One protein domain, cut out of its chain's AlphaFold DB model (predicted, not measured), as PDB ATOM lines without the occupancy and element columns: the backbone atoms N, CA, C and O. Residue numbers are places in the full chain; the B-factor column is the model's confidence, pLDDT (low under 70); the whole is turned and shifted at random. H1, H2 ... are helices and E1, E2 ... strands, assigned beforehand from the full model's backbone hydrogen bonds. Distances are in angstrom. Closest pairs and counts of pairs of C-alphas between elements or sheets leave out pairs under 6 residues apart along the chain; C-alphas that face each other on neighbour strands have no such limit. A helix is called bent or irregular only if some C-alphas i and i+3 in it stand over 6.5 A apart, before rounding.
ATOM      1  N   LEU A 637     107.142 158.750 178.658       98.75
ATOM      2  CA  LEU A 637     106.966 157.299 178.700       98.75
ATOM      3  C   LEU A 637     107.573 156.761 180.000       98.75
ATOM      4  O   LEU A 637     108.795 156.722 180.139       98.75
ATOM      5  N   ASN A 638     106.734 156.336 180.942       98.38
ATOM      6  CA  ASN A 638     107.136 155.790 182.237       98.38
ATOM      7  C   ASN A 638     107.040 154.256 182.207       98.38
ATOM      8  O   ASN A 638     105.948 153.706 182.068       98.38
ATOM      9  N   GLY A 639     108.200 153.595 182.282       96.69
ATOM     10  CA  GLY A 639     108.378 152.141 182.178       96.69
ATOM     11  C   GLY A 639     109.466 151.745 181.165       96.69
ATOM     12  O   GLY A 639     110.190 150.773 181.364       96.69
ATOM     13  N   GLY A 640     109.638 152.528 180.096       97.31
ATOM     14  CA  GLY A 640     110.636 152.296 179.043       97.31
ATOM     15  C   GLY A 640     110.058 151.647 177.779       97.31
ATOM     16  O   GLY A 640     108.843 151.588 177.604       97.31
ATOM     17  N   ILE A 641     110.916 151.188 176.867       98.62
ATOM     18  CA  ILE A 641     110.509 150.612 175.572       98.62
ATOM     19  C   ILE A 641     111.144 149.227 175.392       98.62
ATOM     20  O   ILE A 641     112.368 149.100 175.380       98.62
ATOM     21  N   SER A 642     110.307 148.207 175.209       97.50
ATOM     22  CA  SER A 642     110.693 146.805 175.016       97.50
ATOM     23  C   SER A 642     110.511 146.388 173.557       97.50
ATOM     24  O   SER A 642     109.414 146.498 173.002       97.50
ATOM     25  N   LEU A 643     111.595 145.931 172.926       96.25
ATOM     26  CA  LEU A 643     111.670 145.628 171.495       96.25
ATOM     27  C   LEU A 643     112.251 144.234 171.231       96.25
ATOM     28  O   LEU A 643     113.067 143.718 172.000       96.25
ATOM     29  N   ARG A 644     111.927 143.665 170.065       93.69
ATOM     30  CA  ARG A 644     112.650 142.502 169.503       93.69
ATOM     31  C   ARG A 644     113.163 142.744 168.080       93.69
ATOM     32  O   ARG A 644     114.243 142.269 167.734       93.69
ATOM     33  N   MET A 645     112.414 143.483 167.263       92.38
ATOM     34  CA  MET A 645     112.674 143.718 165.836       92.38
ATOM     35  C   MET A 645     111.909 144.970 165.340       92.38
ATOM     36  O   MET A 645     111.322 145.675 166.159       92.38
ATOM     37  N   GLY A 646     111.921 145.269 164.034       93.81
ATOM     38  CA  GLY A 646     111.162 146.381 163.439       93.81
ATOM     39  C   GLY A 646     111.949 147.672 163.153       93.81
ATOM     40  O   GLY A 646     113.140 147.797 163.438       93.81
ATOM     41  N   THR A 647     111.264 148.650 162.557       96.12
ATOM     42  CA  THR A 647     111.791 149.987 162.239       96.12
ATOM     43  C   THR A 647     111.386 150.971 163.333       96.12
ATOM     44  O   THR A 647     110.201 151.241 163.530       96.12
ATOM     45  N   VAL A 648     112.364 151.541 164.035       98.50
ATOM     46  CA  VAL A 648     112.130 152.402 165.202       98.50
ATOM     47  C   VAL A 648     112.788 153.760 164.989       98.50
ATOM     48  O   VAL A 648     113.986 153.836 164.729       98.50
ATOM     49  N   LYS A 649     112.016 154.844 165.099       98.50
ATOM     50  CA  LYS A 649     112.458 156.227 164.861       98.50
ATOM     51  C   LYS A 649     112.129 157.101 166.066       98.50
ATOM     52  O   LYS A 649     110.969 157.434 166.288       98.50
ATOM     53  N   ILE A 650     113.146 157.492 166.829       98.69
ATOM     54  CA  ILE A 650     112.993 158.348 168.013       98.69
ATOM     55  C   ILE A 650     113.700 159.682 167.762       98.69
ATOM     56  O   ILE A 650     114.913 159.729 167.543       98.69
ATOM     57  N   SER A 651     112.945 160.778 167.777       94.50
ATOM     58  CA  SER A 651     113.448 162.147 167.590       94.50
ATOM     59  C   SER A 651     113.150 163.079 168.764       94.50
ATOM     60  O   SER A 651     113.672 164.192 168.801       94.50
ATOM     61  N   GLY A 652     112.348 162.640 169.731       89.00
ATOM     62  CA  GLY A 652     111.985 163.423 170.909       89.00
ATOM     63  C   GLY A 652     111.378 162.561 172.013       89.00
ATOM     64  O   GLY A 652     111.518 161.340 172.003       89.00
ATOM     65  N   GLY A 653     110.718 163.221 172.964       95.88
ATOM     66  CA  GLY A 653     110.098 162.588 174.130       95.88
ATOM     67  C   GLY A 653     111.058 162.311 175.291       95.88
ATOM     68  O   GLY A 653     112.283 162.393 175.158       95.88
ATOM     69  N   THR A 654     110.479 161.987 176.446       98.06
ATOM     70  CA  THR A 654     111.188 161.586 177.669       98.06
ATOM     71  C   THR A 654     110.852 160.134 177.978       98.06
ATOM     72  O   THR A 654     109.698 159.817 178.241       98.06
ATOM     73  N   ILE A 655     111.848 159.253 177.951       98.81
ATOM     74  CA  ILE A 655     111.703 157.814 178.155       98.81
ATOM     75  C   ILE A 655     112.376 157.446 179.479       98.81
ATOM     76  O   ILE A 655     113.600 157.497 179.603       98.81
ATOM     77  N   ASN A 656     111.570 157.092 180.476       98.56
ATOM     78  CA  ASN A 656     112.000 156.723 181.820       98.56
ATOM     79  C   ASN A 656     111.906 155.201 181.980       98.56
ATOM     80  O   ASN A 656     110.837 154.632 181.769       98.56
ATOM     81  N   ALA A 657     113.006 154.549 182.358       98.44
ATOM     82  CA  ALA A 657     113.030 153.115 182.640       98.44
ATOM     83  C   ALA A 657     112.104 152.741 183.808       98.44
ATOM     84  O   ALA A 657     111.897 153.537 184.725       98.44
ATOM     85  N   VAL A 658     111.619 151.498 183.802       97.00
ATOM     86  CA  VAL A 658     110.935 150.864 184.935       97.00
ATOM     87  C   VAL A 658     111.776 150.955 186.217       97.00
ATOM     88  O   VAL A 658     113.001 150.790 186.196       97.00
ATOM     89  N   THR A 659     111.129 151.280 187.338       94.62
ATOM     90  CA  THR A 659     111.789 151.577 188.623       94.62
ATOM     91  C   THR A 659     111.749 150.427 189.624       94.62
ATOM     92  O   THR A 659     112.634 150.343 190.474       94.62
ATOM     93  N   GLU A 660     110.754 149.546 189.527       92.12
ATOM     94  CA  GLU A 660     110.441 148.485 190.493       92.12
ATOM     95  C   GLU A 660     110.069 147.183 189.761       92.12
ATOM     96  O   GLU A 660     109.817 147.208 188.559       92.12
ATOM     97  N   ASN A 661     110.049 146.044 190.467       93.19
ATOM     98  CA  ASN A 661     109.700 144.722 189.912       93.19
ATOM     99  C   ASN A 661     110.499 144.343 188.643       93.19
ATOM    100  O   ASN A 661     109.951 143.872 187.656       93.19
ATOM    101  N   ILE A 662     111.809 144.593 188.669       96.69
ATOM    102  CA  ILE A 662     112.703 144.457 187.511       96.69
ATOM    103  C   ILE A 662     113.152 143.000 187.317       96.69
ATOM    104  O   ILE A 662     113.724 142.398 188.231       96.69
ATOM    105  N   ASP A 663     112.987 142.473 186.103       97.62
ATOM    106  CA  ASP A 663     113.455 141.136 185.723       97.62
ATOM    107  C   ASP A 663     114.976 141.085 185.551       97.62
ATOM    108  O   ASP A 663     115.585 141.946 184.903       97.62
ATOM    109  N   LYS A 664     115.612 140.023 186.066       96.50
ATOM    110  CA  LYS A 664     117.058 139.820 185.900       96.50
ATOM    111  C   LYS A 664     117.367 139.296 184.489       96.50
ATOM    112  O   LYS A 664     116.879 138.219 184.130       96.50
ATOM    113  N   PRO A 665     118.228 139.961 183.689       96.75
ATOM    114  CA  PRO A 665     118.459 139.531 182.311       96.75
ATOM    115  C   PRO A 665     119.002 138.106 182.146       96.75
ATOM    116  O   PRO A 665     118.635 137.433 181.189       96.75
ATOM    117  N   ASN A 666     119.810 137.596 183.080       96.12
ATOM    118  CA  ASN A 666     120.299 136.210 183.050       96.12
ATOM    119  C   ASN A 666     119.219 135.143 183.289       96.12
ATOM    120  O   ASN A 666     119.403 134.005 182.866       96.12
ATOM    121  N   GLU A 667     118.125 135.493 183.960       96.50
ATOM    122  CA  GLU A 667     117.017 134.579 184.258       96.50
ATOM    123  C   GLU A 667     115.937 134.634 183.164       96.50
ATOM    124  O   GLU A 667     115.331 133.610 182.863       96.50
ATOM    125  N   TYR A 668     115.755 135.793 182.518       96.69
ATOM    126  CA  TYR A 668     114.642 136.051 181.592       96.69
ATOM    127  C   TYR A 668     115.027 136.255 180.112       96.69
ATOM    128  O   TYR A 668     114.136 136.411 179.280       96.69
ATOM    129  N   TYR A 669     116.310 136.223 179.721       95.69
ATOM    130  CA  TYR A 669     116.733 136.421 178.315       95.69
ATOM    131  C   TYR A 669     116.036 135.499 177.298       95.69
ATOM    132  O   TYR A 669     115.860 135.873 176.139       95.69
ATOM    133  N   ASN A 670     115.653 134.288 177.709       93.44
ATOM    134  CA  ASN A 670     114.993 133.301 176.857       93.44
ATOM    135  C   ASN A 670     113.456 133.325 176.944       93.44
ATOM    136  O   ASN A 670     112.817 132.517 176.264       93.44
ATOM    137  N   TYR A 671     112.871 134.223 177.745       93.25
ATOM    138  CA  TYR A 671     111.424 134.364 177.907       93.25
ATOM    139  C   TYR A 671     110.761 134.918 176.635       93.25
ATOM    140  O   TYR A 671     111.269 135.835 175.979       93.25
ATOM    141  N   SER A 672     109.608 134.348 176.284       86.44
ATOM    142  CA  SER A 672     108.852 134.668 175.067       86.44
ATOM    143  C   SER A 672     107.915 135.864 175.209       86.44
ATOM    144  O   SER A 672     107.670 136.555 174.220       86.44
ATOM    145  N   GLY A 673     107.411 136.118 176.416       89.06
ATOM    146  CA  GLY A 673     106.525 137.241 176.703       89.06
ATOM    147  C   GLY A 673     107.264 138.570 176.890       89.06
ATOM    148  O   GLY A 673     108.373 138.787 176.392       89.06
ATOM    149  N   ASN A 674     106.618 139.459 177.637       90.56
ATOM    150  CA  ASN A 674     107.115 140.778 178.005       90.56
ATOM    151  C   ASN A 674     107.907 140.706 179.324       90.56
ATOM    152  O   ASN A 674     107.301 140.776 180.387       90.56
ATOM    153  N   ALA A 675     109.232 140.548 179.251       93.94
ATOM    154  CA  ALA A 675     110.125 140.636 180.414       93.94
ATOM    155  C   ALA A 675     110.575 142.085 180.662       93.94
ATOM    156  O   ALA A 675     110.865 142.818 179.715       93.94
ATOM    157  N   TRP A 676     110.651 142.489 181.930       95.94
ATOM    158  CA  TRP A 676     110.753 143.879 182.382       95.94
ATOM    159  C   TRP A 676     112.192 144.269 182.743       95.94
ATOM    160  O   TRP A 676     112.555 144.438 183.907       95.94
ATOM    161  N   PHE A 677     113.034 144.399 181.719       97.12
ATOM    162  CA  PHE A 677     114.450 144.743 181.884       97.12
ATOM    163  C   PHE A 677     114.672 146.198 182.350       97.12
ATOM    164  O   PHE A 677     113.877 147.081 182.030       97.12
ATOM    165  N   PRO A 678     115.782 146.488 183.065       97.31
ATOM    166  CA  PRO A 678     116.019 147.776 183.732       97.31
ATOM    167  C   PRO A 678     116.350 148.961 182.806       97.31
ATOM    168  O   PRO A 678     116.713 150.035 183.292       97.31
ATOM    169  N   ASP A 679     116.321 148.788 181.489       98.62
ATOM    170  CA  ASP A 679     116.786 149.795 180.536       98.62
ATOM    171  C   ASP A 679     115.656 150.738 180.100       98.62
ATOM    172  O   ASP A 679     114.502 150.328 179.989       98.62
ATOM    173  N   ALA A 680     115.969 152.002 179.789       98.50
ATOM    174  CA  ALA A 680     114.942 152.921 179.274       98.50
ATOM    175  C   ALA A 680     114.478 152.528 177.854       98.50
ATOM    176  O   ALA A 680     113.320 152.739 177.499       98.50
ATOM    177  N   LEU A 681     115.348 151.889 177.068       98.81
ATOM    178  CA  LEU A 681     114.982 151.113 175.883       98.81
ATOM    179  C   LEU A 681     115.860 149.856 175.801       98.81
ATOM    180  O   LEU A 681     117.084 149.949 175.931       98.81
ATOM    181  N   TYR A 682     115.253 148.698 175.545       98.50
ATOM    182  CA  TYR A 682     115.960 147.428 175.365       98.50
ATOM    183  C   TYR A 682     115.483 146.634 174.150       98.50
ATOM    184  O   TYR A 682     114.313 146.666 173.775       98.50
ATOM    185  N   VAL A 683     116.415 145.888 173.549       97.56
ATOM    186  CA  VAL A 683     116.158 144.980 172.421       97.56
ATOM    187  C   VAL A 683     116.574 143.551 172.774       97.56
ATOM    188  O   VAL A 683     117.742 143.315 173.073       97.56
ATOM    189  N   PHE A 684     115.652 142.592 172.662       95.62
ATOM    190  CA  PHE A 684     115.916 141.144 172.727       95.62
ATOM    191  C   PHE A 684     116.360 140.603 171.352       95.62
ATOM    192  O   PHE A 684     115.595 139.960 170.622       95.62
ATOM    193  N   GLY A 685     117.609 140.890 170.987       95.06
ATOM    194  CA  GLY A 685     118.193 140.605 169.677       95.06
ATOM    195  C   GLY A 685     118.367 139.116 169.370       95.06
ATOM    196  O   GLY A 685     118.862 138.334 170.181       95.06
ATOM    197  N   GLY A 686     117.974 138.720 168.162       94.00
ATOM    198  CA  GLY A 686     118.103 137.371 167.624       94.00
ATOM    199  C   GLY A 686     117.155 136.352 168.252       94.00
ATOM    200  O   GLY A 686     117.491 135.175 168.271       94.00
ATOM    201  N   THR A 687     116.010 136.759 168.814       92.12
ATOM    202  CA  THR A 687     115.126 135.838 169.561       92.12
ATOM    203  C   THR A 687     114.107 135.077 168.705       92.12
ATOM    204  O   THR A 687     113.874 133.895 168.970       92.12
ATOM    205  N   TYR A 688     113.546 135.702 167.660       86.75
ATOM    206  CA  TYR A 688     112.509 135.114 166.797       86.75
ATOM    207  C   TYR A 688     112.624 135.546 165.329       86.75
ATOM    208  O   TYR A 688     113.254 136.553 164.993       86.75
ATOM    209  N   THR A 689     111.965 134.786 164.458       85.75
ATOM    210  CA  THR A 689     111.523 135.219 163.128       85.75
ATOM    211  C   THR A 689     110.035 135.601 163.177       85.75
ATOM    212  O   THR A 689     109.318 135.210 164.099       85.75
ATOM    213  N   SER A 690     109.558 136.361 162.189       83.06
ATOM    214  CA  SER A 690     108.125 136.548 161.915       83.06
ATOM    215  C   SER A 690     107.873 136.419 160.402       83.06
ATOM    216  O   SER A 690     108.831 136.563 159.633       83.06
ATOM    217  N   PRO A 691     106.629 136.180 159.941       80.25
ATOM    218  CA  PRO A 691     106.303 136.157 158.509       80.25
ATOM    219  C   PRO A 691     106.655 137.467 157.786       80.25
ATOM    220  O   PRO A 691     107.092 137.443 156.639       80.25
ATOM    221  N   SER A 692     106.551 138.601 158.485       80.69
ATOM    222  CA  SER A 692     106.920 139.940 158.003       80.69
ATOM    223  C   SER A 692     108.445 140.184 157.949       80.69
ATOM    224  O   SER A 692     108.885 141.264 157.555       80.69
ATOM    225  N   GLY A 693     109.271 139.212 158.362       88.06
ATOM    226  CA  GLY A 693     110.722 139.337 158.555       88.06
ATOM    227  C   GLY A 693     111.111 139.534 160.027       88.06
ATOM    228  O   GLY A 693     110.295 139.324 160.922       88.06
ATOM    229  N   ASN A 694     112.364 139.910 160.309       92.19
ATOM    230  CA  ASN A 694     112.813 140.201 161.682       92.19
ATOM    231  C   ASN A 694     113.897 141.291 161.814       92.19
ATOM    232  O   ASN A 694     114.491 141.429 162.879       92.19
ATOM    233  N   ASN A 695     114.201 142.069 160.772       94.12
ATOM    234  CA  ASN A 695     115.288 143.057 160.825       94.12
ATOM    235  C   ASN A 695     114.970 144.236 161.766       94.12
ATOM    236  O   ASN A 695     113.904 144.843 161.655       94.12
ATOM    237  N   LEU A 696     115.924 144.622 162.616       96.75
ATOM    238  CA  LEU A 696     115.856 145.851 163.414       96.75
ATOM    239  C   LEU A 696     116.579 147.002 162.694       96.75
ATOM    240  O   LEU A 696     117.762 146.881 162.370       96.75
ATOM    241  N   ASP A 697     115.909 148.145 162.541       97.69
ATOM    242  CA  ASP A 697     116.542 149.430 162.216       97.69
ATOM    243  C   ASP A 697     116.142 150.490 163.251       97.69
ATOM    244  O   ASP A 697     115.076 151.101 163.165       97.69
ATOM    245  N   LEU A 698     116.999 150.681 164.256       98.56
ATOM    246  CA  LEU A 698     116.809 151.623 165.357       98.56
ATOM    247  C   LEU A 698     117.537 152.938 165.057       98.56
ATOM    248  O   LEU A 698     118.766 153.013 165.101       98.56
ATOM    249  N   GLN A 699     116.769 153.988 164.778       98.56
ATOM    250  CA  GLN A 699     117.244 155.334 164.470       98.56
ATOM    251  C   GLN A 699     116.870 156.298 165.605       98.56
ATOM    252  O   GLN A 699     115.696 156.592 165.826       98.56
ATOM    253  N   ILE A 700     117.871 156.823 166.312       98.62
ATOM    254  CA  ILE A 700     117.700 157.799 167.393       98.62
ATOM    255  C   ILE A 700     118.383 159.115 166.986       98.62
ATOM    256  O   ILE A 700     119.560 159.146 166.626       98.62
ATOM    257  N   THR A 701     117.631 160.213 167.019       91.06
ATOM    258  CA  THR A 701     118.058 161.564 166.591       91.06
ATOM    259  C   THR A 701     117.845 162.636 167.670       91.06
ATOM    260  O   THR A 701     118.364 163.749 167.567       91.06
ATOM    261  N   GLY A 702     117.101 162.297 168.726       84.12
ATOM    262  CA  GLY A 702     116.737 163.177 169.831       84.12
ATOM    263  C   GLY A 702     116.046 162.399 170.955       84.12
ATOM    264  O   GLY A 702     116.098 161.170 170.981       84.12
ATOM    265  N   GLY A 703     115.407 163.125 171.872       94.31
ATOM    266  CA  GLY A 703     114.763 162.562 173.064       94.31
ATOM    267  C   GLY A 703     115.715 162.359 174.246       94.31
ATOM    268  O   GLY A 703     116.936 162.483 174.122       94.31
ATOM    269  N   THR A 704     115.143 162.068 175.412       96.75
ATOM    270  CA  THR A 704     115.857 161.922 176.689       96.75
ATOM    271  C   THR A 704     115.576 160.553 177.286       96.75
ATOM    272  O   THR A 704     114.432 160.245 177.601       96.75
ATOM    273  N   PHE A 705     116.616 159.743 177.478       98.75
ATOM    274  CA  PHE A 705     116.525 158.384 178.010       98.75
ATOM    275  C   PHE A 705     117.103 158.353 179.433       98.75
ATOM    276  O   PHE A 705     118.295 158.616 179.649       98.75
ATOM    277  N   ASN A 706     116.253 158.044 180.411       97.88
ATOM    278  CA  ASN A 706     116.556 158.053 181.839       97.88
ATOM    279  C   ASN A 706     116.479 156.636 182.422       97.88
ATOM    280  O   ASN A 706     115.394 156.127 182.685       97.88
ATOM    281  N   CYS A 707     117.630 156.029 182.704       98.12
ATOM    282  CA  CYS A 707     117.728 154.896 183.616       98.12
ATOM    283  C   CYS A 707     118.206 155.401 184.989       98.12
ATOM    284  O   CYS A 707     119.345 155.844 185.140       98.12
ATOM    285  N   SER A 708     117.309 155.394 185.977       96.25
ATOM    286  CA  SER A 708     117.574 155.861 187.350       96.25
ATOM    287  C   SER A 708     117.482 154.757 188.411       96.25
ATOM    288  O   SER A 708     117.748 155.017 189.583       96.25
ATOM    289  N   ASN A 709     117.146 153.527 188.013       96.75
ATOM    290  CA  ASN A 709     116.970 152.365 188.895       96.75
ATOM    291  C   ASN A 709     118.289 151.722 189.384       96.75
ATOM    292  O   ASN A 709     118.252 150.721 190.097       96.75
ATOM    293  N   GLY A 710     119.453 152.256 188.992       96.62
ATOM    294  CA  GLY A 710     120.769 151.755 189.402       96.62
ATOM    295  C   GLY A 710     121.202 150.425 188.771       96.62
ATOM    296  O   GLY A 710     122.289 149.947 189.093       96.62
ATOM    297  N   GLN A 711     120.403 149.838 187.870       96.44
ATOM    298  CA  GLN A 711     120.614 148.482 187.336       96.44
ATOM    299  C   GLN A 711     120.808 148.421 185.810       96.44
ATOM    300  O   GLN A 711     121.480 147.510 185.321       96.44
ATOM    301  N   GLY A 712     120.242 149.366 185.053       97.31
ATOM    302  CA  GLY A 712     120.196 149.316 183.586       97.31
ATOM    303  C   GLY A 712     121.053 150.346 182.846       97.31
ATOM    304  O   GLY A 712     121.853 151.088 183.412       97.31
ATOM    305  N   SER A 713     120.872 150.382 181.537       98.56
ATOM    306  CA  SER A 713     121.412 151.344 180.579       98.56
ATOM    307  C   SER A 713     120.306 152.293 180.104       98.56
ATOM    308  O   SER A 713     119.117 152.035 180.279       98.56
ATOM    309  N   ALA A 714     120.672 153.399 179.456       98.50
ATOM    310  CA  ALA A 714     119.668 154.227 178.786       98.50
ATOM    311  C   ALA A 714     119.147 153.522 177.520       98.50
ATOM    312  O   ALA A 714     117.952 153.529 177.249       98.50
ATOM    313  N   VAL A 715     120.051 152.868 176.784       98.81
ATOM    314  CA  VAL A 715     119.742 151.961 175.673       98.81
ATOM    315  C   VAL A 715     120.623 150.711 175.781       98.81
ATOM    316  O   VAL A 715     121.848 150.833 175.855       98.81
ATOM    317  N   ALA A 716     120.021 149.519 175.745       98.38
ATOM    318  CA  ALA A 716     120.737 148.241 175.702       98.38
ATOM    319  C   ALA A 716     120.280 147.356 174.534       98.38
ATOM    320  O   ALA A 716     119.086 147.172 174.299       98.38
ATOM    321  N   ILE A 717     121.235 146.756 173.824       98.25
ATOM    322  CA  ILE A 717     120.963 145.724 172.817       98.25
ATOM    323  C   ILE A 717     121.456 144.389 173.368       98.25
ATOM    324  O   ILE A 717     122.660 144.191 173.504       98.25
ATOM    325  N   TYR A 718     120.547 143.477 173.692       97.69
ATOM    326  CA  TYR A 718     120.898 142.138 174.148       97.69
ATOM    327  C   TYR A 718     121.096 141.251 172.914       97.69
ATOM    328  O   TYR A 718     120.139 140.913 172.224       97.69
ATOM    329  N   ASP A 719     122.344 140.909 172.603       96.25
ATOM    330  CA  ASP A 719     122.723 140.087 171.450       96.25
ATOM    331  C   ASP A 719     122.647 138.605 171.851       96.25
ATOM    332  O   ASP A 719     123.630 137.985 172.263       96.25
ATOM    333  N   LEU A 720     121.419 138.068 171.838       96.19
ATOM    334  CA  LEU A 720     121.087 136.738 172.361       96.19
ATOM    335  C   LEU A 720     121.192 135.645 171.285       96.19
ATOM    336  O   LEU A 720     121.471 134.488 171.605       96.19
ATOM    337  N   GLY A 721     121.008 136.007 170.011       94.94
ATOM    338  CA  GLY A 721     121.459 135.230 168.850       94.94
ATOM    339  C   GLY A 721     120.929 133.794 168.748       94.94
ATOM    340  O   GLY A 721     121.708 132.898 168.427       94.94
ATOM    341  N   LYS A 722     119.640 133.555 169.023       95.94
ATOM    342  CA  LYS A 722     118.966 132.257 168.807       95.94
ATOM    343  C   LYS A 722     118.683 131.978 167.325       95.94
ATOM    344  O   LYS A 722     118.769 130.837 166.877       95.94
ATOM    345  N   VAL A 723     118.362 133.023 166.567       95.06
ATOM    346  CA  VAL A 723     118.180 133.021 165.108       95.06
ATOM    347  C   VAL A 723     118.989 134.153 164.479       95.06
ATOM    348  O   VAL A 723     119.339 135.121 165.158       95.06
ATOM    349  N   GLU A 724     119.270 134.059 163.180       95.31
ATOM    350  CA  GLU A 724     119.886 135.167 162.452       95.31
ATOM    351  C   GLU A 724     118.934 136.370 162.367       95.31
ATOM    352  O   GLU A 724     117.737 136.238 162.100       95.31
ATOM    353  N   GLN A 725     119.484 137.557 162.618       95.56
ATOM    354  CA  GLN A 725     118.780 138.832 162.574       95.56
ATOM    355  C   GLN A 725     119.774 139.926 162.175       95.56
ATOM    356  O   GLN A 725     120.856 140.011 162.756       95.56
ATOM    357  N   ASN A 726     119.409 140.797 161.232       94.12
ATOM    358  CA  ASN A 726     120.172 142.025 161.008       94.12
ATOM    359  C   ASN A 726     119.694 143.088 162.001       94.12
ATOM    360  O   ASN A 726     118.502 143.395 162.052       94.12
ATOM    361  N   MET A 727     120.618 143.655 162.776       97.44
ATOM    362  CA  MET A 727     120.323 144.707 163.749       97.44
ATOM    363  C   MET A 727     121.172 145.940 163.454       97.44
ATOM    364  O   MET A 727     122.386 145.910 163.640       97.44
ATOM    365  N   SER A 728     120.549 147.029 163.002       98.00
ATOM    366  CA  SER A 728     121.205 148.327 162.814       98.00
ATOM    367  C   SER A 728     120.791 149.298 163.918       98.00
ATOM    368  O   SER A 728     119.604 149.448 164.200       98.00
ATOM    369  N   VAL A 729     121.768 149.971 164.528       98.69
ATOM    370  CA  VAL A 729     121.547 151.019 165.531       98.69
ATOM    371  C   VAL A 729     122.303 152.278 165.127       98.69
ATOM    372  O   VAL A 729     123.530 152.281 165.028       98.69
ATOM    373  N   LYS A 730     121.571 153.369 164.913       98.56
ATOM    374  CA  LYS A 730     122.100 154.670 164.496       98.56
ATOM    375  C   LYS A 730     121.683 155.708 165.530       98.56
ATOM    376  O   LYS A 730     120.491 155.949 165.693       98.56
ATOM    377  N   ILE A 731     122.643 156.322 166.222       98.31
ATOM    378  CA  ILE A 731     122.371 157.417 167.171       98.31
ATOM    379  C   ILE A 731     123.078 158.675 166.676       98.31
ATOM    380  O   ILE A 731     124.245 158.633 166.286       98.31
ATOM    381  N   SER A 732     122.356 159.787 166.648       91.12
ATOM    382  CA  SER A 732     122.799 161.065 166.095       91.12
ATOM    383  C   SER A 732     122.042 162.227 166.752       91.12
ATOM    384  O   SER A 732     121.201 162.010 167.628       91.12
ATOM    385  N   GLY A 733     122.333 163.463 166.339       83.94
ATOM    386  CA  GLY A 733     121.619 164.646 166.820       83.94
ATOM    387  C   GLY A 733     121.748 164.852 168.331       83.94
ATOM    388  O   GLY A 733     122.840 164.721 168.885       83.94
ATOM    389  N   ASN A 734     120.630 165.171 168.987       83.25
ATOM    390  CA  ASN A 734     120.587 165.658 170.373       83.25
ATOM    391  C   ASN A 734     119.964 164.640 171.350       83.25
ATOM    392  O   ASN A 734     119.286 165.016 172.307       83.25
ATOM    393  N   ALA A 735     120.153 163.345 171.092       91.44
ATOM    394  CA  ALA A 735     119.682 162.278 171.973       91.44
ATOM    395  C   ALA A 735     120.472 162.266 173.294       91.44
ATOM    396  O   ALA A 735     121.700 162.187 173.272       91.44
ATOM    397  N   GLY A 736     119.786 162.344 174.434       94.12
ATOM    398  CA  GLY A 736     120.397 162.405 175.763       94.12
ATOM    399  C   GLY A 736     120.232 161.101 176.546       94.12
ATOM    400  O   GLY A 736     119.198 160.882 177.174       94.12
ATOM    401  N   LEU A 737     121.253 160.244 176.550       98.62
ATOM    402  CA  LEU A 737     121.239 158.901 177.137       98.62
ATOM    403  C   LEU A 737     121.917 158.879 178.515       98.62
ATOM    404  O   LEU A 737     123.106 159.158 178.653       98.62
ATOM    405  N   SER A 738     121.177 158.526 179.567       97.31
ATOM    406  CA  SER A 738     121.698 158.515 180.939       97.31
ATOM    407  C   SER A 738     121.369 157.246 181.723       97.31
ATOM    408  O   SER A 738     120.230 156.788 181.743       97.31
ATOM    409  N   THR A 739     122.381 156.726 182.416       98.00
ATOM    410  CA  THR A 739     122.258 155.747 183.503       98.00
ATOM    411  C   THR A 739     123.029 156.209 184.744       98.00
ATOM    412  O   THR A 739     124.044 156.902 184.614       98.00
ATOM    413  N   ASN A 740     122.547 155.822 185.930       95.88
ATOM    414  CA  ASN A 740     123.252 155.898 187.215       95.88
ATOM    415  C   ASN A 740     123.826 154.542 187.690       95.88
ATOM    416  O   ASN A 740     124.415 154.476 188.768       95.88
ATOM    417  N   ALA A 741     123.663 153.466 186.915       96.00
ATOM    418  CA  ALA A 741     124.127 152.127 187.264       96.00
ATOM    419  C   ALA A 741     125.656 151.997 187.140       96.00
ATOM    420  O   ALA A 741     126.232 152.228 186.077       96.00
ATOM    421  N   THR A 742     126.326 151.564 188.210       90.00
ATOM    422  CA  THR A 742     127.800 151.492 188.280       90.00
ATOM    423  C   THR A 742     128.417 150.418 187.375       90.00
ATOM    424  O   THR A 742     129.570 150.549 186.968       90.00
ATOM    425  N   GLY A 743     127.653 149.372 187.039       89.38
ATOM    426  CA  GLY A 743     128.068 148.264 186.167       89.38
ATOM    427  C   GLY A 743     127.606 148.368 184.707       89.38
ATOM    428  O   GLY A 743     127.752 147.398 183.967       89.38
ATOM    429  N   ARG A 744     127.016 149.493 184.279       95.88
ATOM    430  CA  ARG A 744     126.431 149.663 182.933       95.88
ATOM    431  C   ARG A 744     127.000 150.897 182.230       95.88
ATOM    432  O   ARG A 744     127.586 151.782 182.852       95.88
ATOM    433  N   LYS A 745     126.803 150.973 180.916       97.19
ATOM    434  CA  LYS A 745     127.017 152.169 180.089       97.19
ATOM    435  C   LYS A 745     125.686 152.770 179.651       97.19
ATOM    436  O   LYS A 745     124.668 152.083 179.617       97.19
ATOM    437  N   ALA A 746     125.698 154.049 179.288       97.88
ATOM    438  CA  ALA A 746     124.541 154.760 178.750       97.88
ATOM    439  C   ALA A 746     124.016 154.111 177.453       97.88
ATOM    440  O   ALA A 746     122.807 153.940 177.314       97.88
ATOM    441  N   TYR A 747     124.918 153.677 176.567       98.62
ATOM    442  CA  TYR A 747     124.631 152.775 175.449       98.62
ATOM    443  C   TYR A 747     125.593 151.581 175.474       98.62
ATOM    444  O   TYR A 747     126.800 151.775 175.634       98.62
ATOM    445  N   GLN A 748     125.074 150.363 175.284       96.75
ATOM    446  CA  GLN A 748     125.886 149.155 175.101       96.75
ATOM    447  C   GLN A 748     125.152 148.048 174.331       96.75
ATOM    448  O   GLN A 748     123.930 147.908 174.420       96.75
ATOM    449  N   VAL A 749     125.924 147.223 173.624       97.69
ATOM    450  CA  VAL A 749     125.521 145.868 173.221       97.69
ATOM    451  C   VAL A 749     125.998 144.900 174.308       97.69
ATOM    452  O   VAL A 749     127.076 145.111 174.863       97.69
ATOM    453  N   MET A 750     125.206 143.879 174.640       96.00
ATOM    454  CA  MET A 750     125.517 142.883 175.671       96.00
ATOM    455  C   MET A 750     125.411 141.462 175.130       96.00
ATOM    456  O   MET A 750     124.374 141.072 174.597       96.00
ATOM    457  N   SER A 751     126.454 140.665 175.343       95.06
ATOM    458  CA  SER A 751     126.433 139.216 175.147       95.06
ATOM    459  C   SER A 751     125.783 138.474 176.322       95.06
ATOM    460  O   SER A 751     125.708 138.977 177.444       95.06
ATOM    461  N   LEU A 752     125.409 137.212 176.082       96.12
ATOM    462  CA  LEU A 752     124.968 136.255 177.109       96.12
ATOM    463  C   LEU A 752     125.938 136.184 178.309       96.12
ATOM    464  O   LEU A 752     125.508 136.207 179.459       96.12
ATOM    465  N   SER A 753     127.249 136.193 178.060       94.31
ATOM    466  CA  SER A 753     128.268 136.214 179.116       94.31
ATOM    467  C   SER A 753     128.260 137.495 179.958       94.31
ATOM    468  O   SER A 753     128.477 137.423 181.163       94.31
ATOM    469  N   GLU A 754     127.987 138.659 179.361       94.06
ATOM    470  CA  GLU A 754     127.999 139.956 180.061       94.06
ATOM    471  C   GLU A 754     126.741 140.197 180.900       94.06
ATOM    472  O   GLU A 754     126.787 140.969 181.855       94.06
ATOM    473  N   ILE A 755     125.632 139.514 180.592       95.31
ATOM    474  CA  ILE A 755     124.467 139.456 181.489       95.31
ATOM    475  C   ILE A 755     124.597 138.387 182.584       95.31
ATOM    476  O   ILE A 755     123.820 138.416 183.529       95.31
ATOM    477  N   GLY A 756     125.571 137.472 182.488       95.50
ATOM    478  CA  GLY A 756     125.827 136.420 183.484       95.50
ATOM    479  C   GLY A 756     125.354 135.008 183.105       95.50
ATOM    480  O   GLY A 756     125.316 134.132 183.967       95.50
ATOM    481  N   VAL A 757     125.010 134.752 181.838       96.69
ATOM    482  CA  VAL A 757     124.635 133.419 181.334       96.69
ATOM    483  C   VAL A 757     125.884 132.671 180.863       96.69
ATOM    484  O   VAL A 757     126.420 132.931 179.786       96.69
ATOM    485  N   SER A 758     126.340 131.708 181.667       93.38
ATOM    486  CA  SER A 758     127.456 130.804 181.338       93.38
ATOM    487  C   SER A 758     127.035 129.563 180.540       93.38
ATOM    488  O   SER A 758     127.842 129.027 179.783       93.38
ATOM    489  N   SER A 759     125.775 129.139 180.674       94.62
ATOM    490  CA  SER A 759     125.187 127.974 179.996       94.62
ATOM    491  C   SER A 759     123.882 128.377 179.293       94.62
ATOM    492  O   SER A 759     122.820 128.321 179.917       94.62
ATOM    493  N   PRO A 760     123.930 128.827 178.025       95.56
ATOM    494  CA  PRO A 760     122.740 129.251 177.289       95.56
ATOM    495  C   PRO A 760     121.740 128.117 177.024       95.56
ATOM    496  O   PRO A 760     122.116 126.962 176.822       95.56
ATOM    497  N   ALA A 761     120.456 128.470 176.956       96.06
ATOM    498  CA  ALA A 761     119.396 127.590 176.476       96.06
ATOM    499  C   ALA A 761     119.582 127.237 174.983       96.06
ATOM    500  O   ALA A 761     120.266 127.940 174.240       96.06
ATOM    501  N   ALA A 762     118.948 126.154 174.525       95.12
ATOM    502  CA  ALA A 762     119.156 125.611 173.180       95.12
ATOM    503  C   ALA A 762     118.986 126.660 172.056       95.12
ATOM    504  O   ALA A 762     117.968 127.351 171.966       95.12
ATOM    505  N   GLY A 763     120.004 126.758 171.194       95.00
ATOM    506  CA  GLY A 763     120.092 127.700 170.072       95.00
ATOM    507  C   GLY A 763     120.609 129.099 170.428       95.00
ATOM    508  O   GLY A 763     121.143 129.775 169.554       95.00
ATOM    509  N   TYR A 764     120.505 129.546 171.682       96.38
ATOM    510  CA  TYR A 764     120.996 130.867 172.081       96.38
ATOM    511  C   TYR A 764     122.528 130.950 171.992       96.38
ATOM    512  O   TYR A 764     123.247 130.018 172.352       96.38
ATOM    513  N   GLY A 765     123.032 132.086 171.508       94.69
ATOM    514  CA  GLY A 765     124.456 132.343 171.279       94.69
ATOM    515  C   GLY A 765     124.958 132.026 169.863       94.69
ATOM    516  O   GLY A 765     126.007 132.544 169.476       94.69
ATOM    517  N   THR A 766     124.221 131.236 169.070       95.31
ATOM    518  CA  THR A 766     124.649 130.760 167.739       95.31
ATOM    519  C   THR A 766     124.842 131.884 166.714       95.31
ATOM    520  O   THR A 766     125.805 131.850 165.951       95.31
ATOM    521  N   TYR A 767     123.973 132.896 166.712       94.31
ATOM    522  CA  TYR A 767     123.940 133.980 165.718       94.31
ATOM    523  C   TYR A 767     124.315 135.345 166.313       94.31
ATOM    524  O   TYR A 767     123.725 136.367 165.972       94.31
ATOM    525  N   THR A 768     125.282 135.363 167.229       91.69
ATOM    526  CA  THR A 768     125.749 136.590 167.897       91.69
ATOM    527  C   THR A 768     126.723 137.410 167.041       91.69
ATOM    528  O   THR A 768     127.219 136.954 166.007       91.69
ATOM    529  N   LYS A 769     127.022 138.634 167.491       89.81
ATOM    530  CA  LYS A 769     127.881 139.644 166.841       89.81
ATOM    531  C   LYS A 769     127.296 140.171 165.527       89.81
ATOM    532  O   LYS A 769     128.028 140.513 164.601       89.81
ATOM    533  N   LYS A 770     125.960 140.246 165.462       87.56
ATOM    534  CA  LYS A 770     125.182 140.745 164.310       87.56
ATOM    535  C   LYS A 770     124.703 142.195 164.468       87.56
ATOM    536  O   LYS A 770     124.118 142.749 163.538       87.56
ATOM    537  N   VAL A 771     124.958 142.822 165.620       95.81
ATOM    538  CA  VAL A 771     124.603 144.225 165.882       95.81
ATOM    539  C   VAL A 771     125.602 145.172 165.214       95.81
ATOM    540  O   VAL A 771     126.781 145.202 165.560       95.81
ATOM    541  N   SER A 772     125.117 145.971 164.266       96.88
ATOM    542  CA  SER A 772     125.859 147.043 163.604       96.88
ATOM    543  C   SER A 772     125.485 148.393 164.218       96.88
ATOM    544  O   SER A 772     124.359 148.868 164.054       96.88
ATOM    545  N   SER A 773     126.435 149.015 164.914       98.00
ATOM    546  CA  SER A 773     126.243 150.287 165.622       98.00
ATOM    547  C   SER A 773     127.005 151.422 164.934       98.00
ATOM    548  O   SER A 773     128.177 151.274 164.597       98.00
ATOM    549  N   ALA A 774     126.345 152.565 164.741       97.50
ATOM    550  CA  ALA A 774     126.913 153.759 164.118       97.50
ATOM    551  C   ALA A 774     126.491 155.027 164.883       97.50
ATOM    552  O   ALA A 774     125.584 155.762 164.482       97.50
ATOM    553  N   LEU A 775     127.144 155.273 166.020       97.81
ATOM    554  CA  LEU A 775     126.940 156.466 166.841       97.81
ATOM    555  C   LEU A 775     127.720 157.647 166.235       97.81
ATOM    556  O   LEU A 775     128.936 157.580 166.081       97.81
ATOM    557  N   SER A 776     127.022 158.727 165.887       92.00
ATOM    558  CA  SER A 776     127.549 159.930 165.208       92.00
ATOM    559  C   SER A 776     127.075 161.246 165.852       92.00
ATOM    560  O   SER A 776     127.241 162.331 165.294       92.00
ATOM    561  N   GLY A 777     126.468 161.147 167.034       85.69
ATOM    562  CA  GLY A 777     125.966 162.255 167.842       85.69
ATOM    563  C   GLY A 777     125.346 161.743 169.144       85.69
ATOM    564  O   GLY A 777     125.477 160.560 169.489       85.69
ATOM    565  N   GLY A 778     124.646 162.626 169.848       90.00
ATOM    566  CA  GLY A 778     124.079 162.354 171.163       90.00
ATOM    567  C   GLY A 778     125.052 162.579 172.323       90.00
ATOM    568  O   GLY A 778     126.254 162.809 172.149       90.00
ATOM    569  N   TYR A 779     124.486 162.504 173.524       90.88
ATOM    570  CA  TYR A 779     125.072 162.907 174.797       90.88
ATOM    571  C   TYR A 779     124.842 161.808 175.837       90.88
ATOM    572  O   TYR A 779     123.763 161.221 175.882       90.88
ATOM    573  N   TYR A 780     125.854 161.495 176.646       97.38
ATOM    574  CA  TYR A 780     125.930 160.244 177.403       97.38
ATOM    575  C   TYR A 780     126.437 160.473 178.839       97.38
ATOM    576  O   TYR A 780     127.358 161.261 179.063       97.38
ATOM    577  N   SER A 781     125.868 159.783 179.838       96.38
ATOM    578  CA  SER A 781     126.392 159.835 181.223       96.38
ATOM    579  C   SER A 781     127.677 159.020 181.423       96.38
ATOM    580  O   SER A 781     128.391 159.230 182.402       96.38
ATOM    581  N   THR A 782     128.001 158.120 180.489       97.00
ATOM    582  CA  THR A 782     129.209 157.286 180.502       97.00
ATOM    583  C   THR A 782     129.936 157.352 179.165       97.00
ATOM    584  O   THR A 782     129.311 157.586 178.133       97.00
ATOM    585  N   ASP A 783     131.224 157.019 179.186       93.94
ATOM    586  CA  ASP A 783     132.013 156.764 177.981       93.94
ATOM    587  C   ASP A 783     131.410 155.646 177.102       93.94
ATOM    588  O   ASP A 783     130.694 154.768 177.601       93.94
ATOM    589  N   ILE A 784     131.727 155.686 175.805       95.44
ATOM    590  CA  ILE A 784     131.208 154.827 174.738       95.44
ATOM    591  C   ILE A 784     132.374 154.169 173.995       95.44
ATOM    592  O   ILE A 784     133.275 154.838 173.491       95.44
ATOM    593  N   ALA A 785     132.340 152.842 173.868       92.31
ATOM    594  CA  ALA A 785     133.410 152.093 173.218       92.31
ATOM    595  C   ALA A 785     133.520 152.420 171.713       92.31
ATOM    596  O   ALA A 785     132.537 152.318 170.976       92.31
ATOM    597  N   LYS A 786     134.741 152.728 171.238       91.25
ATOM    598  CA  LYS A 786     135.051 153.087 169.834       91.25
ATOM    599  C   LYS A 786     134.435 152.156 168.763       91.25
ATOM    600  O   LYS A 786     134.030 152.702 167.743       91.25
ATOM    601  N   PRO A 787     134.280 150.822 168.946       93.75
ATOM    602  CA  PRO A 787     133.603 149.960 167.964       93.75
ATOM    603  C   PRO A 787     132.131 150.299 167.679       93.75
ATOM    604  O   PRO A 787     131.615 149.874 166.652       93.75
ATOM    605  N   TYR A 788     131.454 151.046 168.560       96.75
ATOM    606  CA  TYR A 788     130.081 151.517 168.337       96.75
ATOM    607  C   TYR A 788     130.016 152.891 167.653       96.75
ATOM    608  O   TYR A 788     128.941 153.337 167.249       96.75
ATOM    609  N   ILE A 789     131.151 153.588 167.560       94.81
ATOM    610  CA  ILE A 789     131.247 154.961 167.072       94.81
ATOM    611  C   ILE A 789     131.456 154.945 165.556       94.81
ATOM    612  O   ILE A 789     132.247 154.163 165.026       94.81
ATOM    613  N   ALA A 790     130.744 155.818 164.848       93.00
ATOM    614  CA  ALA A 790     130.860 155.967 163.406       93.00
ATOM    615  C   ALA A 790     132.292 156.349 162.989       93.00
ATOM    616  O   ALA A 790     133.035 157.010 163.719       93.00
ATOM    617  N   LYS A 791     132.679 155.957 161.771       87.88
ATOM    618  CA  LYS A 791     133.982 156.322 161.206       87.88
ATOM    619  C   LYS A 791     134.131 157.849 161.160       87.88
ATOM    620  O   LYS A 791     133.202 158.544 160.763       87.88
ATOM    621  N   ASP A 792     135.314 158.334 161.526       84.56
ATOM    622  CA  ASP A 792     135.659 159.750 161.677       84.56
ATOM    623  C   ASP A 792     134.950 160.441 162.868       84.56
ATOM    624  O   ASP A 792     134.882 161.666 162.887       84.56
ATOM    625  N   TYR A 793     134.444 159.700 163.868       84.19
ATOM    626  CA  TYR A 793     133.890 160.233 165.128       84.19
ATOM    627  C   TYR A 793     134.590 159.647 166.370       84.19
ATOM    628  O   TYR A 793     135.181 158.566 166.335       84.19
ATOM    629  N   GLU A 794     134.512 160.358 167.493       86.19
ATOM    630  CA  GLU A 794     135.111 160.038 168.791       86.19
ATOM    631  C   GLU A 794     134.148 160.347 169.956       86.19
ATOM    632  O   GLU A 794     133.209 161.134 169.810       86.19
ATOM    633  N   CYS A 795     134.365 159.701 171.108       86.81
ATOM    634  CA  CYS A 795     133.646 159.978 172.354       86.81
ATOM    635  C   CYS A 795     134.476 160.945 173.194       86.81
ATOM    636  O   CYS A 795     135.636 160.659 173.491       86.81
ATOM    637  N   VAL A 796     133.898 162.089 173.562       79.62
ATOM    638  CA  VAL A 796     134.633 163.172 174.221       79.62
ATOM    639  C   VAL A 796     133.986 163.543 175.542       79.62
ATOM    640  O   VAL A 796     132.830 163.969 175.596       79.62
ATOM    641  N   LYS A 797     134.771 163.415 176.611       79.62
ATOM    642  CA  LYS A 797     134.415 163.856 177.959       79.62
ATOM    643  C   LYS A 797     134.244 165.384 178.005       79.62
ATOM    644  O   LYS A 797     134.984 166.114 177.349       79.62
ATOM    645  N   GLY A 798     133.265 165.859 178.766       66.19
ATOM    646  CA  GLY A 798     132.997 167.278 178.966       66.19
ATOM    647  C   GLY A 798     131.810 167.517 179.895       66.19
ATOM    648  O   GLY A 798     131.467 166.661 180.708       66.19
ATOM    649  N   SER A 799     131.173 168.681 179.760       76.94
ATOM    650  CA  SER A 799     129.936 169.026 180.468       76.94
ATOM    651  C   SER A 799     128.918 169.568 179.467       76.94
ATOM    652  O   SER A 799     129.064 170.680 178.956       76.94
ATOM    653  N   TYR A 800     127.912 168.756 179.134       68.38
ATOM    654  CA  TYR A 800     126.983 169.021 178.033       68.38
ATOM    655  C   TYR A 800     125.536 169.153 178.542       68.38
ATOM    656  O   TYR A 800     124.881 168.133 178.762       68.38
ATOM    657  N   PRO A 801     125.016 170.378 178.746       72.12
ATOM    658  CA  PRO A 801     123.631 170.606 179.155       72.12
ATOM    659  C   PRO A 801     122.684 170.503 177.949       72.12
ATOM    660  O   PRO A 801     122.716 171.334 177.041       72.12
ATOM    661  N   VAL A 802     121.850 169.462 177.931       70.81
ATOM    662  CA  VAL A 802     120.968 169.084 176.814       70.81
ATOM    663  C   VAL A 802     119.636 168.576 177.368       70.81
ATOM    664  O   VAL A 802     119.610 167.829 178.338       70.81
ATOM    665  N   ASN A 803     118.512 168.994 176.778       71.00
ATOM    666  CA  ASN A 803     117.153 168.588 177.176       71.00
ATOM    667  C   ASN A 803     116.860 168.725 178.695       71.00
ATOM    668  O   ASN A 803     116.128 167.918 179.262       71.00
ATOM    669  N   GLY A 804     117.454 169.725 179.361       67.69
ATOM    670  CA  GLY A 804     117.313 169.953 180.808       67.69
ATOM    671  C   GLY A 804     118.210 169.088 181.708       67.69
ATOM    672  O   GLY A 804     117.999 169.061 182.918       67.69
ATOM    673  N   LYS A 805     119.201 168.378 181.153       76.31
ATOM    674  CA  LYS A 805     120.109 167.490 181.896       76.31
ATOM    675  C   LYS A 805     121.560 167.660 181.441       76.31
ATOM    676  O   LYS A 805     121.824 167.839 180.256       76.31
ATOM    677  N   THR A 806     122.511 167.579 182.368       78.69
ATOM    678  CA  THR A 806     123.946 167.617 182.039       78.69
ATOM    679  C   THR A 806     124.484 166.207 181.814       78.69
ATOM    680  O   THR A 806     124.261 165.313 182.630       78.69
ATOM    681  N   TYR A 807     125.211 166.023 180.715       81.56
ATOM    682  CA  TYR A 807     125.862 164.773 180.328       81.56
ATOM    683  C   TYR A 807     127.387 164.922 180.360       81.56
ATOM    684  O   TYR A 807     127.919 165.991 180.061       81.56
ATOM    685  N   THR A 808     128.083 163.838 180.705       84.69
ATOM    686  CA  THR A 808     129.543 163.812 180.920       84.69
ATOM    687  C   THR A 808     130.329 163.525 179.635       84.69
ATOM    688  O   THR A 808     131.531 163.768 179.576       84.69
ATOM    689  N   TYR A 809     129.671 162.993 178.601       87.38
ATOM    690  CA  TYR A 809     130.275 162.603 177.326       87.38
ATOM    691  C   TYR A 809     129.377 163.003 176.150       87.38
ATOM    692  O   TYR A 809     128.155 163.067 176.284       87.38
ATOM    693  N   ALA A 810     129.974 163.226 174.983       84.38
ATOM    694  CA  ALA A 810     129.275 163.429 173.716       84.38
ATOM    695  C   ALA A 810     129.993 162.679 172.588       84.38
ATOM    696  O   ALA A 810     131.213 162.517 172.636       84.38
ATOM    697  N   ILE A 811     129.252 162.256 171.562       85.00
ATOM    698  CA  ILE A 811     129.852 161.748 170.320       85.00
ATOM    699  C   ILE A 811     129.974 162.902 169.328       85.00
ATOM    700  O   ILE A 811     128.992 163.574 169.018       85.00
ATOM    701  N   ALA A 812     131.179 163.119 168.812       74.25
ATOM    702  CA  ALA A 812     131.493 164.214 167.904       74.25
ATOM    703  C   ALA A 812     132.542 163.791 166.872       74.25
ATOM    704  O   ALA A 812     133.111 162.708 166.962       74.25
ATOM    705  N   LYS A 813     132.777 164.622 165.852       70.38
ATOM    706  CA  LYS A 813     133.719 164.295 164.776       70.38
ATOM    707  C   LYS A 813     135.170 164.272 165.297       70.38
ATOM    708  O   LYS A 813     135.536 165.095 166.125       70.38
ATOM    709  N   GLU A 814     135.995 163.361 164.791       54.34
ATOM    710  CA  GLU A 814     137.389 163.166 165.208       54.34
ATOM    711  C   GLU A 814     138.242 164.427 164.962       54.34
ATOM    712  O   GLU A 814     138.100 165.099 163.934       54.34
ATOM    713  N   GLY A 815     139.065 164.811 165.943       48.00
ATOM    714  CA  GLY A 815     139.781 166.093 165.953       48.00
ATOM    715  C   GLY A 815     138.857 167.309 166.117       48.00
ATOM    716  O   GLY A 815     139.271 168.452 165.891       48.00
ATOM    717  N   THR A 816     137.589 167.096 166.487       47.16
ATOM    718  CA  THR A 816     136.555 168.145 166.560       47.16
ATOM    719  C   THR A 816     136.075 168.418 167.987       47.16
ATOM    720  O   THR A 816     135.138 169.191 168.161       47.16
ATOM    721  N   LEU A 817     136.827 167.995 169.016       43.53
ATOM    722  CA  LEU A 817     136.877 168.713 170.302       43.53
ATOM    723  C   LEU A 817     138.301 168.924 170.847       43.53
ATOM    724  O   LEU A 817     139.041 167.982 171.101       43.53
ATOM    725  N   ALA A 818     138.605 170.186 171.146       49.12
ATOM    726  CA  ALA A 818     139.152 170.520 172.453       49.12
ATOM    727  C   ALA A 818     137.950 170.515 173.405       49.12
ATOM    728  O   ALA A 818     136.938 171.152 173.087       49.12
TER     729      ALA A 818
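AT A GLANCE: This is residues 637 to 818 of the 1193 residues of an uncharacterized protein of Clostridiaceae bacterium AF31-3BH (UniProt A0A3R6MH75). The chain is wound in four stacked turns, a short solenoid with three strands to a turn: E1 E2 E3, then E4 E5 E6, E7 E8 E9 and E10 E11 E12. Equal places in the turns make three parallel sheets of four strands, of which E2 E5 E8 E11 and E3 E6 E9 E12 face each other as a sandwich, while E1 E4 E7 E10 makes the third wall; the bent hairpin E13 and E14 sits by the strands E10 and E12 of the last turn, and the short helices H1, between E4 and E5, and H2, directly after E11, lie at the side of the turns away from that hairpin. The printed part has 182 residues with two named helices and 14 named strands, in the order E1 to E4, H1, E5 to E11, H2, E12 to E14, and the hairpin is antiparallel. The class is mostly strand, though under half of the residues are in named elements. The whole is compact, with a radius of gyration of the C-alphas of 15.6 A and spans of 49 by 35 by 30 A.

IN THESE COORDINATES: Find C-alpha 637 at (106.966, 157.299, 178.700), where E1, residues 637 to 639, begins. Read on through E2, 641 to 643, E3, 646 to 650, E4, 654 to 657, and H1, 665 to 668. Next come E5, 681 to 685, E6, 696 to 700, E7, 704 to 707, E8, 715 to 719, E9, 727 to 731, and E10, 736 to 739. E11, 747 to 751, is 13.7 A long; H2, 752 to 755, follows it, then E12, 771 to 775. E13, 793 to 802, is 19.5 A long, and E14, 805 to 813, is 22.1 A long and ends at (133.719, 164.295, 164.776).

HOW THE PARTS SIT: Look first at E1 and E4, parallel, with N 637 and O 654 2.8 A apart; E7 and E10 continue that sheet. E1 runs on into E2 at 72 degrees. In the sheet E2 E5 E8 E11, N 682 and O 641 of E5 and E2 are 2.9 A apart. In the sheet E3 E6 E9 E12, N 648 and O 697 of E3 and E6 are 2.9 A apart. These last two sheets form the sandwich, two sheets face to face, 10.7 A centre to centre. H1 and H2 only just touch, with 3 pairs of C-alphas within 8 A, the closest those of Asn 666 and Ile 755, 5.5 A. Both are too short for an O i to N i+4 pair; their single O i to N i+3 pair is within range in H2, not in H1. In the hairpin E13 and E14, N 794 and O 812 are 2.8 A apart; E13 bends by 94 degrees at residue 799, E14 by 72 degrees at 808. Residues 779 to 780 pair with E10 and E14.

THE WHOLE: The C-alphas farthest apart, of Pro 691 and Ala 818, are 49.5 A apart. The printed part has no cut. The links H1 to E5, H2 to E12 and E12 to E13 are long. The mean pLDDT of the printed part is 91.6; look for values under 70 at residues 798, 800, 804 and 814 to 818.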